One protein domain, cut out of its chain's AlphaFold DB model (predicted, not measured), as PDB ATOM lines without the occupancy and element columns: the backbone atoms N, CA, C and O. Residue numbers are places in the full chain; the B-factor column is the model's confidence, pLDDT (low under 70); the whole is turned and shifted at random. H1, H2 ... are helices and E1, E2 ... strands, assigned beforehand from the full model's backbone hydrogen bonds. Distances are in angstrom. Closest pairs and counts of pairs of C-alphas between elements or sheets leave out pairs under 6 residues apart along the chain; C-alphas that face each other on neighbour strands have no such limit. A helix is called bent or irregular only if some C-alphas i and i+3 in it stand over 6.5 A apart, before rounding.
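Overview. This is residues 5 to 123 of the 123 residues of an uncharacterized protein of Acinetobacter sp. ANC 4204 (UniProt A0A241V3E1). A strongly twisted sheet of five strands forms one end of an elongated body, and the short helices H1 and H4 lie at the other end. Between them H3 packs on both arms of the sharply bent helix H2, whose arm H2b reaches back to the sheet. The printed part has 119 residues, with named elements in the order H1 H2 E1 E2 E3 E4 E5 H3 H4. The sheet, in the order E4 E3 E2 E1 E5, is antiparallel throughout, and the class is mixed, helices and strands. The whole is compact by its radius of gyration of the C-alphas, 15.3 A, with spans of 49 by 26 by 22 A.

Arrangement. H1, residues 5 to 10, is close to but not clearly touching H4, residues 113 to 121; the closest C-alphas, of Ile 5 and Phe 117, are 8.0 A apart. H2, residues 14 to 39, was assigned as one helix by its hydrogen bonds but is bent, with C-alphas 22 and 25 9.7 A apart; its arms H2a, residues 14 to 22, and H2b, residues 25 to 39, stand about perpendicular at 85 degrees. H2a touches H4, closest at the C-alphas of Ala 21 and His 114, 6.3 A. E1, residues 48 to 53, E2, residues 58 to 61, E3, residues 68 to 72, and E4, residues 76 to 80, form a meander, each strand the antiparallel neighbour of the one before. N 50 and O 59 of E1 and E2 are 2.8 A apart, N 69 and O 60 of E3 and E2 2.9 A, and N 70 and O 78 of E3 and E4 2.8 A, within hydrogen-bond range. The edge strand E5, residues 87 to 89, is antiparallel to E1, with N 88 and O 52 2.8 A apart. H2a only grazes the sheet with residues 15 to 19, and H2b only grazes it with residues 31 to 39. H3, residues 90 to 99, is on the sheet at a height of 7.1 A, over none of its strands. H3 touches H2b at a steep tilt of 48 degrees, opposite ways, closest at the C-alphas of Val 28 and Phe 93, 5.9 A. H3 also touches H2a, about perpendicular at 83 degrees, closest at the C-alphas of Gln 16 and Asp 92, 5.6 A. Each O i to N i+4 pair is within hydrogen-bond range in H1, H2a, H3 and H4, and 9 of 11 are in H2b.

Along the chain. H1 begins at C-alpha 5, (-5.691, 67.814, 96.240). H2b measures 19.9 A, H3 14.4 A and E1 14.0 A from first to last C-alpha. H4 ends at C-alpha 121, (-11.585, 66.878, 106.482).

Size, cuts and confidence. The two C-alphas farthest apart, of Thr 65 and Ala 123, are 50.6 A apart. The printed part has no cut. The link from H3 to H4, residues 100 to 112, is long. The mean pLDDT of the printed part is 95.3, and residue 123, the chain's last, is under 70.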
ATOM      1  N   ILE A   5      -6.384  67.597  94.958       95.00
ATOM      2  CA  ILE A   5      -5.691  67.814  96.240       95.00
ATOM      3  C   ILE A   5      -5.738  66.607  97.182       95.00
ATOM      4  O   ILE A   5      -4.710  66.274  97.763       95.00
ATOM      5  N   GLN A   6      -6.878  65.920  97.290       96.19
ATOM      6  CA  GLN A   6      -7.006  64.721  98.126       96.19
ATOM      7  C   GLN A   6      -6.062  63.612  97.649       96.19
ATOM      8  O   GLN A   6      -5.259  63.104  98.423       96.19
ATOM      9  N   ALA A   7      -6.100  63.290  96.353       97.25
ATOM     10  CA  ALA A   7      -5.271  62.236  95.776       97.25
ATOM     11  C   ALA A   7      -3.772  62.549  95.890       97.25
ATOM     12  O   ALA A   7      -2.960  61.644  96.068       97.25
ATOM     13  N   LYS A   8      -3.388  63.826  95.794       97.69
ATOM     14  CA  LYS A   8      -2.013  64.287  96.035       97.69
ATOM     15  C   LYS A   8      -1.626  64.191  97.509       97.69
ATOM     16  O   LYS A   8      -0.543  63.714  97.822       97.69
ATOM     17  N   TYR A   9      -2.516  64.593  98.412       97.69
ATOM     18  CA  TYR A   9      -2.298  64.502  99.855       97.69
ATOM     19  C   TYR A   9      -2.147  63.050 100.332       97.69
ATOM     20  O   TYR A   9      -1.315  62.761 101.189       97.69
ATOM     21  N   ASP A  10      -2.892  62.115  99.743       97.69
ATOM     22  CA  ASP A  10      -2.817  60.692 100.087       97.69
ATOM     23  C   ASP A  10      -1.503  60.023  99.656       97.69
ATOM     24  O   ASP A  10      -1.127  59.001 100.228       97.69
ATOM     25  N   GLN A  11      -0.774  60.613  98.701       98.19
ATOM     26  CA  GLN A  11       0.564  60.155  98.300       98.19
ATOM     27  C   GLN A  11       1.658  60.547  99.300       98.19
ATOM     28  O   GLN A  11       2.753  59.988  99.249       98.19
ATOM     29  N   LEU A  12       1.387  61.500 100.196       98.50
ATOM     30  CA  LEU A  12       2.376  62.001 101.143       98.50
ATOM     31  C   LEU A  12       2.676  60.984 102.251       98.50
ATOM     32  O   LEU A  12       1.771  60.371 102.826       98.50
ATOM     33  N   SER A  13       3.954  60.889 102.618       98.50
ATOM     34  CA  SER A  13       4.390  60.252 103.863       98.50
ATOM     35  C   SER A  13       3.880  61.025 105.088       98.50
ATOM     36  O   SER A  13       3.447  62.173 104.978       98.50
ATOM     37  N   SER A  14       3.961  60.433 106.283       98.00
ATOM     38  CA  SER A  14       3.569  61.130 107.518       98.00
ATOM     39  C   SER A  14       4.340  62.442 107.717       98.00
ATOM     40  O   SER A  14       3.718  63.472 107.945       98.00
ATOM     41  N   ALA A  15       5.664  62.436 107.521       97.81
ATOM     42  CA  ALA A  15       6.490  63.641 107.646       97.81
ATOM     43  C   ALA A  15       6.104  64.717 106.615       97.81
ATOM     44  O   ALA A  15       6.024  65.903 106.920       97.81
ATOM     45  N   GLN A  16       5.779  64.306 105.389       98.62
ATOM     46  CA  GLN A  16       5.338  65.221 104.336       98.62
ATOM     47  C   GLN A  16       3.943  65.797 104.615       98.62
ATOM     48  O   GLN A  16       3.674  66.947 104.262       98.62
ATOM     49  N   LYS A  17       3.057  65.038 105.275       98.44
ATOM     50  CA  LYS A  17       1.763  65.538 105.764       98.44
ATOM     51  C   LYS A  17       1.940  66.561 106.880       98.44
ATOM     52  O   LYS A  17       1.232  67.567 106.864       98.44
ATOM     53  N   ASP A  18       2.897  66.347 107.781       97.81
ATOM     54  CA  ASP A  18       3.247  67.319 108.820       97.81
ATOM     55  C   ASP A  18       3.786  68.613 108.194       97.81
ATOM     56  O   ASP A  18       3.330  69.702 108.545       97.81
ATOM     57  N   ILE A  19       4.649  68.512 107.176       98.19
ATOM     58  CA  ILE A  19       5.119  69.678 106.411       98.19
ATOM     59  C   ILE A  19       3.955  70.392 105.713       98.19
ATOM     60  O   ILE A  19       3.821  71.616 105.791       98.19
ATOM     61  N   PHE A  20       3.083  69.643 105.036       98.06
ATOM     62  CA  PHE A  20       1.909  70.205 104.377       98.06
ATOM     63  C   PHE A  20       1.021  70.969 105.369       98.06
ATOM     64  O   PHE A  20       0.586  72.081 105.063       98.06
ATOM     65  N   ALA A  21       0.768  70.398 106.548       97.00
ATOM     66  CA  ALA A  21      -0.094  70.988 107.564       97.00
ATOM     67  C   ALA A  21       0.555  72.180 108.283       97.00
ATOM     68  O   ALA A  21      -0.120  73.175 108.538       97.00
ATOM     69  N   GLY A  22       1.851  72.093 108.593       95.94
ATOM     70  CA  GLY A  22       2.576  73.112 109.350       95.94
ATOM     71  C   GLY A  22       2.983  74.331 108.523       95.94
ATOM     72  O   GLY A  22       2.918  75.457 109.014       95.94
ATOM     73  N   TYR A  23       3.381  74.128 107.264       96.94
ATOM     74  CA  TYR A  23       3.910  75.198 106.404       96.94
ATOM     75  C   TYR A  23       2.921  75.620 105.312       96.94
ATOM     76  O   TYR A  23       2.840  76.799 104.946       96.94
ATOM     77  N   GLY A  24       2.168  74.663 104.769       97.38
ATOM     78  CA  GLY A  24       1.330  74.862 103.594       97.38
ATOM     79  C   GLY A  24       2.117  74.994 102.283       97.38
ATOM     80  O   GLY A  24       3.303  75.323 102.245       97.38
ATOM     81  N   LEU A  25       1.422  74.777 101.162       98.12
ATOM     82  CA  LEU A  25       2.040  74.700  99.829       98.12
ATOM     83  C   LEU A  25       2.775  75.979  99.405       98.12
ATOM     84  O   LEU A  25       3.812  75.902  98.753       98.12
ATOM     85  N   ARG A  26       2.279  77.158  99.803       97.75
ATOM     86  CA  ARG A  26       2.952  78.430  99.505       97.75
ATOM     87  C   ARG A  26       4.351  78.490 100.118       97.75
ATOM     88  O   ARG A  26       5.284  78.914  99.446       97.75
ATOM     89  N   GLN A  27       4.496  78.081 101.378       97.56
ATOM     90  CA  GLN A  27       5.793  78.101 102.053       97.56
ATOM     91  C   GLN A  27       6.706  76.989 101.552       97.56
ATOM     92  O   GLN A  27       7.896  77.228 101.393       97.56
ATOM     93  N   VAL A  28       6.155  75.819 101.216       98.44
ATOM     94  CA  VAL A  28       6.920  74.755 100.551       98.44
ATOM     95  C   VAL A  28       7.512  75.263  99.234       98.44
ATOM     96  O   VAL A  28       8.720  75.158  99.031       98.44
ATOM     97  N   LYS A  29       6.696  75.890  98.371       98.50
ATOM     98  CA  LYS A  29       7.173  76.496  97.119       98.50
ATOM     99  C   LYS A  29       8.224  77.569  97.376       98.50
ATOM    100  O   LYS A  29       9.282  77.540  96.760       98.50
ATOM    101  N   HIS A  30       7.964  78.481  98.312       97.62
ATOM    102  CA  HIS A  30       8.922  79.527  98.656       97.62
ATOM    103  C   HIS A  30      10.253  78.944  99.145       97.62
ATOM    104  O   HIS A  30      11.313  79.404  98.733       97.62
ATOM    105  N   PHE A  31      10.227  77.935 100.013       97.75
ATOM    106  CA  PHE A  31      11.444  77.307 100.509       97.75
ATOM    107  C   PHE A  31      12.254  76.690  99.365       97.75
ATOM    108  O   PHE A  31      13.435  77.002  99.229       97.75
ATOM    109  N   VAL A  32      11.608  75.887  98.518       98.25
ATOM    110  CA  VAL A  32      12.267  75.156  97.429       98.25
ATOM    111  C   VAL A  32      12.794  76.086  96.334       98.25
ATOM    112  O   VAL A  32      13.938  75.942  95.918       98.25
ATOM    113  N   GLU A  33      11.993  77.045  95.873       97.75
ATOM    114  CA  GLU A  33      12.338  77.852  94.694       97.75
ATOM    115  C   GLU A  33      13.084  79.145  95.033       97.75
ATOM    116  O   GLU A  33      13.839  79.653  94.208       97.75
ATOM    117  N   ILE A  34      12.878  79.695  96.234       95.62
ATOM    118  CA  ILE A  34      13.432  80.998  96.623       95.62
ATOM    119  C   ILE A  34      14.475  80.828  97.720       95.62
ATOM    120  O   ILE A  34      15.605  81.290  97.571       95.62
ATOM    121  N   SER A  35      14.128  80.180  98.834       94.81
ATOM    122  CA  SER A  35      15.053  80.082  99.966       94.81
ATOM    123  C   SER A  35      16.293  79.265  99.600       94.81
ATOM    124  O   SER A  35      17.397  79.775  99.770       94.81
ATOM    125  N   LEU A  36      16.144  78.052  99.052       96.12
ATOM    126  CA  LEU A  36      17.288  77.207  98.673       96.12
ATOM    127  C   LEU A  36      18.230  77.916  97.689       96.12
ATOM    128  O   LEU A  36      19.438  77.942  97.917       96.12
ATOM    129  N   ALA A  37      17.676  78.583  96.673       93.25
ATOM    130  CA  ALA A  37      18.445  79.333  95.680       93.25
ATOM    131  C   ALA A  37      19.288  80.468  96.289       93.25
ATOM    132  O   ALA A  37      20.338  80.811  95.754       93.25
ATOM    133  N   ASN A  38      18.855  81.035  97.418       92.56
ATOM    134  CA  ASN A  38      19.590  82.084  98.121       92.56
ATOM    135  C   ASN A  38      20.638  81.533  99.097       92.56
ATOM    136  O   ASN A  38      21.674  82.164  99.293       92.56
ATOM    137  N   ILE A  39      20.369  80.391  99.736       94.88
ATOM    138  CA  ILE A  39      21.194  79.897 100.850       94.88
ATOM    139  C   ILE A  39      22.243  78.866 100.427       94.88
ATOM    140  O   ILE A  39      23.313  78.815 101.036       94.88
ATOM    141  N   GLU A  40      21.961  78.039  99.416       94.88
ATOM    142  CA  GLU A  40      22.883  76.990  98.962       94.88
ATOM    143  C   GLU A  40      24.154  77.557  98.294       94.88
ATOM    144  O   GLU A  40      25.233  77.050  98.597       94.88
ATOM    145  N   PRO A  41      24.113  78.634  97.478       94.06
ATOM    146  CA  PRO A  41      25.325  79.170  96.842       94.06
ATOM    147  C   PRO A  41      26.365  79.753  97.803       94.06
ATOM    148  O   PRO A  41      27.535  79.868  97.449       94.06
ATOM    149  N   VAL A  42      25.940  80.161  98.999       94.25
ATOM    150  CA  VAL A  42      26.809  80.751 100.033       94.25
ATOM    151  C   VAL A  42      27.081  79.784 101.183       94.25
ATOM    152  O   VAL A  42      27.592  80.177 102.233       94.25
ATOM    153  N   LEU A  43      26.697  78.521 101.011       94.88
ATOM    154  CA  LEU A  43      26.910  77.473 101.987       94.88
ATOM    155  C   LEU A  43      28.417  77.191 102.151       94.88
ATOM    156  O   LEU A  43      29.150  77.211 101.160       94.88
ATOM    157  N   PRO A  44      28.903  76.925 103.379       93.56
ATOM    158  CA  PRO A  44      30.279  76.489 103.584       93.56
ATOM    159  C   PRO A  44      30.622  75.253 102.745       93.56
ATOM    160  O   PRO A  44      29.779  74.377 102.542       93.56
ATOM    161  N   GLU A  45      31.874  75.172 102.291       93.44
ATOM    162  CA  GLU A  45      32.363  74.060 101.471       93.44
ATOM    163  C   GLU A  45      32.079  72.706 102.143       93.44
ATOM    164  O   GLU A  45      32.178  72.568 103.366       93.44
ATOM    165  N   ASN A  46      31.679  71.721 101.336       94.19
ATOM    166  CA  ASN A  46      31.314  70.362 101.751       94.19
ATOM    167  C   ASN A  46      30.147  70.261 102.753       94.19
ATOM    168  O   ASN A  46      29.846  69.164 103.219       94.19
ATOM    169  N   ALA A  47      29.453  71.356 103.077       97.12
ATOM    170  CA  ALA A  47      28.210  71.294 103.834       97.12
ATOM    171  C   ALA A  47      27.006  71.035 102.916       97.12
ATOM    172  O   ALA A  47      27.036  71.300 101.716       97.12
ATOM    173  N   PHE A  48      25.917  70.539 103.500       97.44
ATOM    174  CA  PHE A  48      24.625  70.417 102.831       97.44
ATOM    175  C   PHE A  48      23.495  70.900 103.738       97.44
ATOM    176  O   PHE A  48      23.528  70.721 104.958       97.44
ATOM    177  N   VAL A  49      22.475  71.512 103.137       98.00
ATOM    178  CA  VAL A  49      21.240  71.881 103.836       98.00
ATOM    179  C   VAL A  49      20.486  70.610 104.216       98.00
ATOM    180  O   VAL A  49      20.128  69.834 103.332       98.00
ATOM    181  N   GLN A  50      20.228  70.425 105.512       98.00
ATOM    182  CA  GLN A  50      19.424  69.319 106.035       98.00
ATOM    183  C   GLN A  50      17.927  69.604 105.898       98.00
ATOM    184  O   GLN A  50      17.159  68.702 105.593       98.00
ATOM    185  N   GLY A  51      17.504  70.848 106.141       97.75
ATOM    186  CA  GLY A  51      16.092  71.223 106.163       97.75
ATOM    187  C   GLY A  51      15.793  72.336 107.160       97.75
ATOM    188  O   GLY A  51      16.680  73.125 107.499       97.75
ATOM    189  N   VAL A  52      14.551  72.401 107.634       97.56
ATOM    190  CA  VAL A  52      14.090  73.402 108.606       97.56
ATOM    191  C   VAL A  52      13.995  72.756 109.981       97.56
ATOM    192  O   VAL A  52      13.384  71.710 110.152       97.56
ATOM    193  N   ASN A  53      14.634  73.354 110.979       95.31
ATOM    194  CA  ASN A  53      14.593  72.837 112.337       95.31
ATOM    195  C   ASN A  53      13.344  73.292 113.107       95.31
ATOM    196  O   ASN A  53      12.654  74.227 112.709       95.31
ATOM    197  N   ALA A  54      13.111  72.694 114.277       91.88
ATOM    198  CA  ALA A  54      11.987  73.022 115.161       91.88
ATOM    199  C   ALA A  54      11.884  74.502 115.603       91.88
ATOM    200  O   ALA A  54      10.847  74.913 116.118       91.88
ATOM    201  N   ALA A  55      12.933  75.315 115.422       91.75
ATOM    202  CA  ALA A  55      12.899  76.758 115.675       91.75
ATOM    203  C   ALA A  55      12.544  77.585 114.421       91.75
ATOM    204  O   ALA A  55      12.642  78.812 114.449       91.75
ATOM    205  N   GLY A  56      12.185  76.930 113.312       92.19
ATOM    206  CA  GLY A  56      11.896  77.562 112.024       92.19
ATOM    207  C   GLY A  56      13.138  78.060 111.281       92.19
ATOM    208  O   GLY A  56      13.012  78.858 110.354       92.19
ATOM    209  N   LYS A  57      14.346  77.637 111.681       94.31
ATOM    210  CA  LYS A  57      15.603  78.031 111.025       94.31
ATOM    211  C   LYS A  57      16.080  76.944 110.079       94.31
ATOM    212  O   LYS A  57      15.987  75.761 110.399       94.31
ATOM    213  N   VAL A  58      16.675  77.339 108.956       96.81
ATOM    214  CA  VAL A  58      17.330  76.371 108.074       96.81
ATOM    215  C   VAL A  58      18.629  75.899 108.721       96.81
ATOM    216  O   VAL A  58      19.430  76.718 109.174       96.81
ATOM    217  N   GLN A  59      18.824  74.584 108.771       97.81
ATOM    218  CA  GLN A  59      20.010  73.945 109.324       97.81
ATOM    219  C   GLN A  59      20.788  73.220 108.225       97.81
ATOM    220  O   GLN A  59      20.206  72.585 107.345       97.81
ATOM    221  N   ALA A  60      22.111  73.303 108.300       98.00
ATOM    222  CA  ALA A  60      23.033  72.584 107.437       98.00
ATOM    223  C   ALA A  60      24.079  71.829 108.259       98.00
ATOM    224  O   ALA A  60      24.344  72.163 109.417       98.00
ATOM    225  N   PHE A  61      24.685  70.825 107.637       97.81
ATOM    226  CA  PHE A  61      25.690  69.970 108.250       97.81
ATOM    227  C   PHE A  61      26.853  69.735 107.289       97.81
ATOM    228  O   PHE A  61      26.643  69.488 106.104       97.81
ATOM    229  N   ASN A  62      28.077  69.807 107.805       97.62
ATOM    230  CA  ASN A  62      29.280  69.386 107.103       97.62
ATOM    231  C   ASN A  62      29.737  68.025 107.668       97.62
ATOM    232  O   ASN A  62      30.155  67.966 108.828       97.62
ATOM    233  N   PRO A  63      29.685  66.936 106.879       95.88
ATOM    234  CA  PRO A  63      30.035  65.597 107.341       95.88
ATOM    235  C   PRO A  63      31.543  65.380 107.524       95.88
ATOM    236  O   PRO A  63      31.925  64.479 108.264       95.88
ATOM    237  N   GLU A  64      32.402  66.182 106.889       95.56
ATOM    238  CA  GLU A  64      33.860  66.065 107.026       95.56
ATOM    239  C   GLU A  64      34.352  66.635 108.358       95.56
ATOM    240  O   GLU A  64      35.225  66.063 109.006       95.56
ATOM    241  N   THR A  65      33.781  67.768 108.773       95.25
ATOM    242  CA  THR A  65      34.173  68.467 110.008       95.25
ATOM    243  C   THR A  65      33.258  68.157 111.189       95.25
ATOM    244  O   THR A  65      33.618  68.427 112.333       95.25
ATOM    245  N   GLY A  66      32.064  67.613 110.934       95.19
ATOM    246  CA  GLY A  66      31.014  67.452 111.939       95.19
ATOM    247  C   GLY A  66      30.351  68.773 112.354       95.19
ATOM    248  O   GLY A  66      29.611  68.801 113.338       95.19
ATOM    249  N   GLN A  67      30.619  69.872 111.641       97.38
ATOM    250  CA  GLN A  67      30.117  71.199 111.985       97.38
ATOM    251  C   GLN A  67      28.678  71.400 111.499       97.38
ATOM    252  O   GLN A  67      28.336  71.105 110.354       97.38
ATOM    253  N   TYR A  68      27.849  71.977 112.368       97.44
ATOM    254  CA  TYR A  68      26.496  72.416 112.037       97.44
ATOM    255  C   TYR A  68      26.446  73.917 111.786       97.44
ATOM    256  O   TYR A  68      27.171  74.687 112.424       97.44
ATOM    257  N   TYR A  69      25.534  74.334 110.916       97.31
ATOM    258  CA  TYR A  69      25.307  75.734 110.587       97.31
ATOM    259  C   TYR A  69      23.817  76.059 110.622       97.31
ATOM    260  O   TYR A  69      22.984  75.228 110.267       97.31
ATOM    261  N   LEU A  70      23.487  77.281 111.030       97.06
ATOM    262  CA  LEU A  70      22.138  77.831 110.966       97.06
ATOM    263  C   LEU A  70      22.117  79.024 110.022       97.06
ATOM    264  O   LEU A  70      22.992  79.888 110.095       97.06
ATOM    265  N   TRP A  71      21.098  79.087 109.173       95.69
ATOM    266  CA  TRP A  71      20.814  80.280 108.391       95.69
ATOM    267  C   TRP A  71      20.202  81.347 109.299       95.69
ATOM    268  O   TRP A  71      19.183  81.105 109.956       95.69
ATOM    269  N   ILE A  72      20.834  82.516 109.362       88.62
ATOM    270  CA  ILE A  72      20.359  83.660 110.148       88.62
ATOM    271  C   ILE A  72      19.864  84.780 109.230       88.62
ATOM    272  O   ILE A  72      20.217  84.842 108.054       88.62
ATOM    273  N   SER A  73      19.036  85.675 109.775       76.69
ATOM    274  CA  SER A  73      18.357  86.742 109.024       76.69
ATOM    275  C   SER A  73      19.294  87.681 108.254       76.69
ATOM    276  O   SER A  73      18.849  88.322 107.308       76.69
ATOM    277  N   ASP A  74      20.581  87.715 108.606       78.38
ATOM    278  CA  ASP A  74      21.617  88.521 107.946       78.38
ATOM    279  C   ASP A  74      22.138  87.899 106.636       78.38
ATOM    280  O   ASP A  74      23.192  88.284 106.136       78.38
ATOM    281  N   LEU A  75      21.399  86.935 106.072       83.69
ATOM    282  CA  LEU A  75      21.735  86.209 104.845       83.69
ATOM    283  C   LEU A  75      23.081  85.474 104.927       83.69
ATOM    284  O   LEU A  75      23.864  85.459 103.976       83.69
ATOM    285  N   GLN A  76      23.367  84.889 106.089       91.44
ATOM    286  CA  GLN A  76      24.634  84.219 106.364       91.44
ATOM    287  C   GLN A  76      24.425  82.905 107.113       91.44
ATOM    288  O   GLN A  76      23.472  82.734 107.877       91.44
ATOM    289  N   TRP A  77      25.371  81.987 106.918       96.12
ATOM    290  CA  TRP A  77      25.491  80.768 107.704       96.12
ATOM    291  C   TRP A  77      26.320  81.028 108.958       96.12
ATOM    292  O   TRP A  77      27.472  81.450 108.880       96.12
ATOM    293  N   GLN A  78      25.752  80.725 110.122       95.69
ATOM    294  CA  GLN A  78      26.445  80.803 111.402       95.69
ATOM    295  C   GLN A  78      26.706  79.398 111.942       95.69
ATOM    296  O   GLN A  78      25.775  78.606 112.087       95.69
ATOM    297  N   ALA A  79      27.962  79.092 112.271       96.31
ATOM    298  CA  ALA A  79      28.307  77.847 112.949       96.31
ATOM    299  C   ALA A  79      27.585  77.752 114.305       96.31
ATOM    300  O   ALA A  79      27.515  78.730 115.052       96.31
ATOM    301  N   THR A  80      27.066  76.571 114.636       95.06
ATOM    302  CA  THR A  80      26.385  76.308 115.910       95.06
ATOM    303  C   THR A  80      26.932  75.053 116.583       95.06
ATOM    304  O   THR A  80      27.287  74.078 115.925       95.06
ATOM    305  N   THR A  81      26.971  75.070 117.913       92.62
ATOM    306  CA  THR A  81      27.217  73.889 118.759       92.62
ATOM    307  C   THR A  81      25.923  73.302 119.324       92.62
ATOM    308  O   THR A  81      25.954  72.302 120.035       92.62
ATOM    309  N   GLN A  82      24.780  73.919 119.011       91.31
ATOM    310  CA  GLN A  82      23.448  73.526 119.463       91.31
ATOM    311  C   GLN A  82      22.546  73.261 118.246       91.31
ATOM    312  O   GLN A  82      21.646  74.057 117.965       91.31
ATOM    313  N   PRO A  83      22.808  72.197 117.463       93.00
ATOM    314  CA  PRO A  83      21.903  71.801 116.393       93.00
ATOM    315  C   PRO A  83      20.592  71.260 116.972       93.00
ATOM    316  O   PRO A  83      20.553  70.698 118.069       93.00
ATOM    317  N   SER A  84      19.513  71.396 116.209       94.06
ATOM    318  CA  SER A  84      18.287  70.659 116.494       94.06
ATOM    319  C   SER A  84      18.407  69.244 115.944       94.06
ATOM    320  O   SER A  84      18.824  69.058 114.800       94.06
ATOM    321  N   ASN A  85      17.962  68.264 116.732       90.38
ATOM    322  CA  ASN A  85      17.763  66.891 116.263       90.38
ATOM    323  C   ASN A  85      16.408  66.705 115.559       90.38
ATOM    324  O   ASN A  85      16.210  65.709 114.875       90.38
ATOM    325  N   SER A  86      15.475  67.644 115.748       94.38
ATOM    326  CA  SER A  86      14.184  67.656 115.059       94.38
ATOM    327  C   SER A  86      14.273  68.577 113.848       94.38
ATOM    328  O   SER A  86      14.489  69.790 114.010       94.38
ATOM    329  N   ILE A  87      14.185  67.983 112.660       96.44
ATOM    330  CA  ILE A  87      14.370  68.638 111.366       96.44
ATOM    331  C   ILE A  87      13.301  68.121 110.407       96.44
ATOM    332  O   ILE A  87      13.217  66.917 110.171       96.44
ATOM    333  N   ASP A  88      12.552  69.044 109.819       98.19
ATOM    334  CA  ASP A  88      11.760  68.798 108.622       98.19
ATOM    335  C   ASP A  88      12.712  68.796 107.424       98.19
ATOM    336  O   ASP A  88      13.315  69.824 107.093       98.19
ATOM    337  N   LEU A  89      12.914  67.624 106.821       98.31
ATOM    338  CA  LEU A  89      13.986  67.403 105.854       98.31
ATOM    339  C   LEU A  89      13.749  68.154 104.546       98.31
ATOM    340  O   LEU A  89      12.635  68.191 104.020       98.31
ATOM    341  N   LYS A  90      14.828  68.690 103.968       98.38
ATOM    342  CA  LYS A  90      14.814  69.340 102.651       98.38
ATOM    343  C   LYS A  90      14.217  68.418 101.589       98.38
ATOM    344  O   LYS A  90      13.458  68.870 100.734       98.38
ATOM    345  N   GLU A  91      14.549  67.136 101.649       98.38
ATOM    346  CA  GLU A  91      14.063  66.115 100.729       98.38
ATOM    347  C   GLU A  91      12.538  65.972 100.801       98.38
ATOM    348  O   GLU A  91      11.893  65.879  99.760       98.38
ATOM    349  N   ASP A  92      11.939  66.057 101.992       98.62
ATOM    350  CA  ASP A  92      10.484  66.004 102.142       98.62
ATOM    351  C   ASP A  92       9.804  67.275 101.610       98.62
ATOM    352  O   ASP A  92       8.762  67.181 100.958       98.62
ATOM    353  N   PHE A  93      10.411  68.457 101.781       98.62
ATOM    354  CA  PHE A  93       9.938  69.677 101.110       98.62
ATOM    355  C   PHE A  93       9.961  69.535  99.583       98.62
ATOM    356  O   PHE A  93       8.998  69.920  98.914       98.62
ATOM    357  N   LEU A  94      11.042  68.976  99.026       98.69
ATOM    358  CA  LEU A  94      11.172  68.735  97.589       98.69
ATOM    359  C   LEU A  94      10.122  67.740  97.087       98.69
ATOM    360  O   LEU A  94       9.542  67.962  96.027       98.69
ATOM    361  N   GLU A  95       9.836  66.671  97.830       98.75
ATOM    362  CA  GLU A  95       8.804  65.704  97.444       98.75
ATOM    363  C   GLU A  95       7.392  66.298  97.515       98.75
ATOM    364  O   GLU A  95       6.628  66.143  96.562       98.75
ATOM    365  N   VAL A  96       7.054  67.066  98.559       98.69
ATOM    366  CA  VAL A  96       5.774  67.803  98.604       98.69
ATOM    367  C   VAL A  96       5.673  68.751  97.403       98.69
ATOM    368  O   VAL A  96       4.644  68.792  96.726       98.69
ATOM    369  N   TRP A  97       6.748  69.479  97.090       98.69
ATOM    370  CA  TRP A  97       6.794  70.376  95.935       98.69
ATOM    371  C   TRP A  97       6.530  69.643  94.610       98.69
ATOM    372  O   TRP A  97       5.724  70.114  93.803       98.69
ATOM    373  N   LYS A  98       7.126  68.458  94.416       98.56
ATOM    374  CA  LYS A  98       6.928  67.616  93.221       98.56
ATOM    375  C   LYS A  98       5.525  67.021  93.139       98.56
ATOM    376  O   LYS A  98       4.881  67.134  92.100       98.56
ATOM    377  N   ILE A  99       5.025  66.411  94.215       98.38
ATOM    378  CA  ILE A  99       3.711  65.735  94.251       98.38
ATOM    379  C   ILE A  99       2.586  66.716  93.904       98.38
ATOM    380  O   ILE A  99       1.662  66.401  93.138       98.38
ATOM    381  N   PHE A 100       2.686  67.940  94.424       98.00
ATOM    382  CA  PHE A 100       1.741  69.009  94.125       98.00
ATOM    383  C   PHE A 100       2.042  69.762  92.829       98.00
ATOM    384  O   PHE A 100       1.230  70.592  92.421       98.00
ATOM    385  N   ASN A 101       3.147  69.427  92.158       97.19
ATOM    386  CA  ASN A 101       3.635  70.072  90.946       97.19
ATOM    387  C   ASN A 101       3.609  71.598  91.101       97.19
ATOM    388  O   ASN A 101       2.952  72.304  90.339       97.19
ATOM    389  N   LEU A 102       4.232  72.093  92.176       97.62
ATOM    390  CA  LEU A 102       4.098  73.487  92.598       97.62
ATOM    391  C   LEU A 102       4.730  74.482  91.623       97.62
ATOM    392  O   LEU A 102       4.363  75.656  91.655       97.62
ATOM    393  N   GLU A 103       5.611  74.024  90.733       97.12
ATOM    394  CA  GLU A 103       6.200  74.827  89.658       97.12
ATOM    395  C   GLU A 103       5.135  75.578  88.844       97.12
ATOM    396  O   GLU A 103       5.304  76.757  88.552       97.12
ATOM    397  N   GLN A 104       3.998  74.933  88.555       96.06
ATOM    398  CA  GLN A 104       2.946  75.480  87.686       96.06
ATOM    399  C   GLN A 104       2.059  76.557  88.341       96.06
ATOM    400  O   GLN A 104       1.164  77.087  87.683       96.06
ATOM    401  N   TYR A 105       2.238  76.825  89.635       96.31
ATOM    402  CA  TYR A 105       1.390  77.740  90.399       96.31
ATOM    403  C   TYR A 105       2.171  78.960  90.864       96.31
ATOM    404  O   TYR A 105       3.301  78.838  91.332       96.31
ATOM    405  N   GLU A 106       1.532  80.126  90.847       95.75
ATOM    406  CA  GLU A 106       2.069  81.311  91.505       95.75
ATOM    407  C   GLU A 106       1.931  81.194  93.030       95.75
ATOM    408  O   GLU A 106       1.004  80.573  93.557       95.75
ATOM    409  N   LEU A 107       2.828  81.847  93.778       96.44
ATOM    410  CA  LEU A 107       2.793  81.811  95.249       96.44
ATOM    411  C   LEU A 107       1.459  82.299  95.824       96.44
ATOM    412  O   LEU A 107       1.024  81.804  96.865       96.44
ATOM    413  N   ILE A 108       0.831  83.286  95.179       94.19
ATOM    414  CA  ILE A 108      -0.440  83.847  95.644       94.19
ATOM    415  C   ILE A 108      -1.567  82.814  95.573       94.19
ATOM    416  O   ILE A 108      -2.349  82.722  96.521       94.19
ATOM    417  N   ASP A 109      -1.574  81.976  94.534       94.88
ATOM    418  CA  ASP A 109      -2.603  80.962  94.282       94.88
ATOM    419  C   ASP A 109      -2.554  79.809  95.289       94.88
ATOM    420  O   ASP A 109      -3.550  79.119  95.497       94.88
ATOM    421  N   LEU A 110      -1.402  79.613  95.936       96.25
ATOM    422  CA  LEU A 110      -1.175  78.575  96.942       96.25
ATOM    423  C   LEU A 110      -1.546  79.009  98.367       96.25
ATOM    424  O   LEU A 110      -1.439  78.218  99.312       96.25
ATOM    425  N   SER A 111      -1.956  80.266  98.552       93.44
ATOM    426  CA  SER A 111      -2.370  80.778  99.857       93.44
ATOM    427  C   SER A 111      -3.609  80.035 100.351       93.44
ATOM    428  O   SER A 111      -4.528  79.773  99.584       93.44
ATOM    429  N   HIS A 112      -3.644  79.718 101.648       92.88
ATOM    430  CA  HIS A 112      -4.796  79.123 102.342       92.88
ATOM    431  C   HIS A 112      -5.220  77.706 101.931       92.88
ATOM    432  O   HIS A 112      -5.906  77.064 102.718       92.88
ATOM    433  N   ILE A 113      -4.730  77.169 100.805       94.25
ATOM    434  CA  ILE A 113      -5.089  75.830 100.306       94.25
ATOM    435  C   ILE A 113      -5.016  74.751 101.396       94.25
ATOM    436  O   ILE A 113      -5.953  73.976 101.548       94.25
ATOM    437  N   HIS A 114      -3.910  74.691 102.146       94.19
ATOM    438  CA  HIS A 114      -3.709  73.661 103.172       94.19
ATOM    439  C   HIS A 114      -4.752  73.747 104.291       94.19
ATOM    440  O   HIS A 114      -5.322  72.731 104.672       94.19
ATOM    441  N   ARG A 115      -5.023  74.960 104.787       94.31
ATOM    442  CA  ARG A 115      -5.971  75.204 105.872       94.31
ATOM    443  C   ARG A 115      -7.376  74.833 105.428       94.31
ATOM    444  O   ARG A 115      -8.014  74.021 106.082       94.31
ATOM    445  N   ASP A 116      -7.810  75.369 104.290       94.62
ATOM    446  CA  ASP A 116      -9.158  75.142 103.775       94.62
ATOM    447  C   ASP A 116      -9.384  73.642 103.474       94.62
ATOM    448  O   ASP A 116     -10.452  73.097 103.744       94.62
ATOM    449  N   PHE A 117      -8.355  72.940 102.978       95.56
ATOM    450  CA  PHE A 117      -8.402  71.490 102.788       95.56
ATOM    451  C   PHE A 117      -8.508  70.731 104.118       95.56
ATOM    452  O   PHE A 117      -9.398  69.899 104.257       95.56
ATOM    453  N   LEU A 118      -7.649  71.010 105.101       94.75
ATOM    454  CA  LEU A 118      -7.653  70.298 106.386       94.75
ATOM    455  C   LEU A 118      -8.935  70.559 107.188       94.75
ATOM    456  O   LEU A 118      -9.471  69.631 107.787       94.75
ATOM    457  N   GLU A 119      -9.469  71.780 107.150       94.25
ATOM    458  CA  GLU A 119     -10.768  72.111 107.748       94.25
ATOM    459  C   GLU A 119     -11.902  71.298 107.109       94.25
ATOM    460  O   GLU A 119     -12.769  70.797 107.822       94.25
ATOM    461  N   SER A 120     -11.863  71.083 105.789       92.00
ATOM    462  CA  SER A 120     -12.866  70.262 105.095       92.00
ATOM    463  C   SER A 120     -12.828  68.772 105.464       92.00
ATOM    464  O   SER A 120     -13.822  68.087 105.261       92.00
ATOM    465  N   GLN A 121     -11.715  68.270 106.017       87.69
ATOM    466  CA  GLN A 121     -11.585  66.878 106.482       87.69
ATOM    467  C   GLN A 121     -12.159  66.661 107.888       87.69
ATOM    468  O   GLN A 121     -12.377  65.524 108.300       87.69
ATOM    469  N   LEU A 122     -12.336  67.743 108.652       83.56
ATOM    470  CA  LEU A 122     -12.874  67.712 110.014       83.56
ATOM    471  C   LEU A 122     -14.404  67.854 110.051       83.56
ATOM    472  O   LEU A 122     -14.993  67.707 111.125       83.56
ATOM    473  N   ALA A 123     -15.019  68.177 108.910       62.81
ATOM    474  CA  ALA A 123     -16.457  68.360 108.729       62.81
ATOM    475  C   ALA A 123     -17.149  67.052 108.317       62.81
ATOM    476  O   ALA A 123     -18.279  66.824 108.807       62.81
TER     477      ALA A 123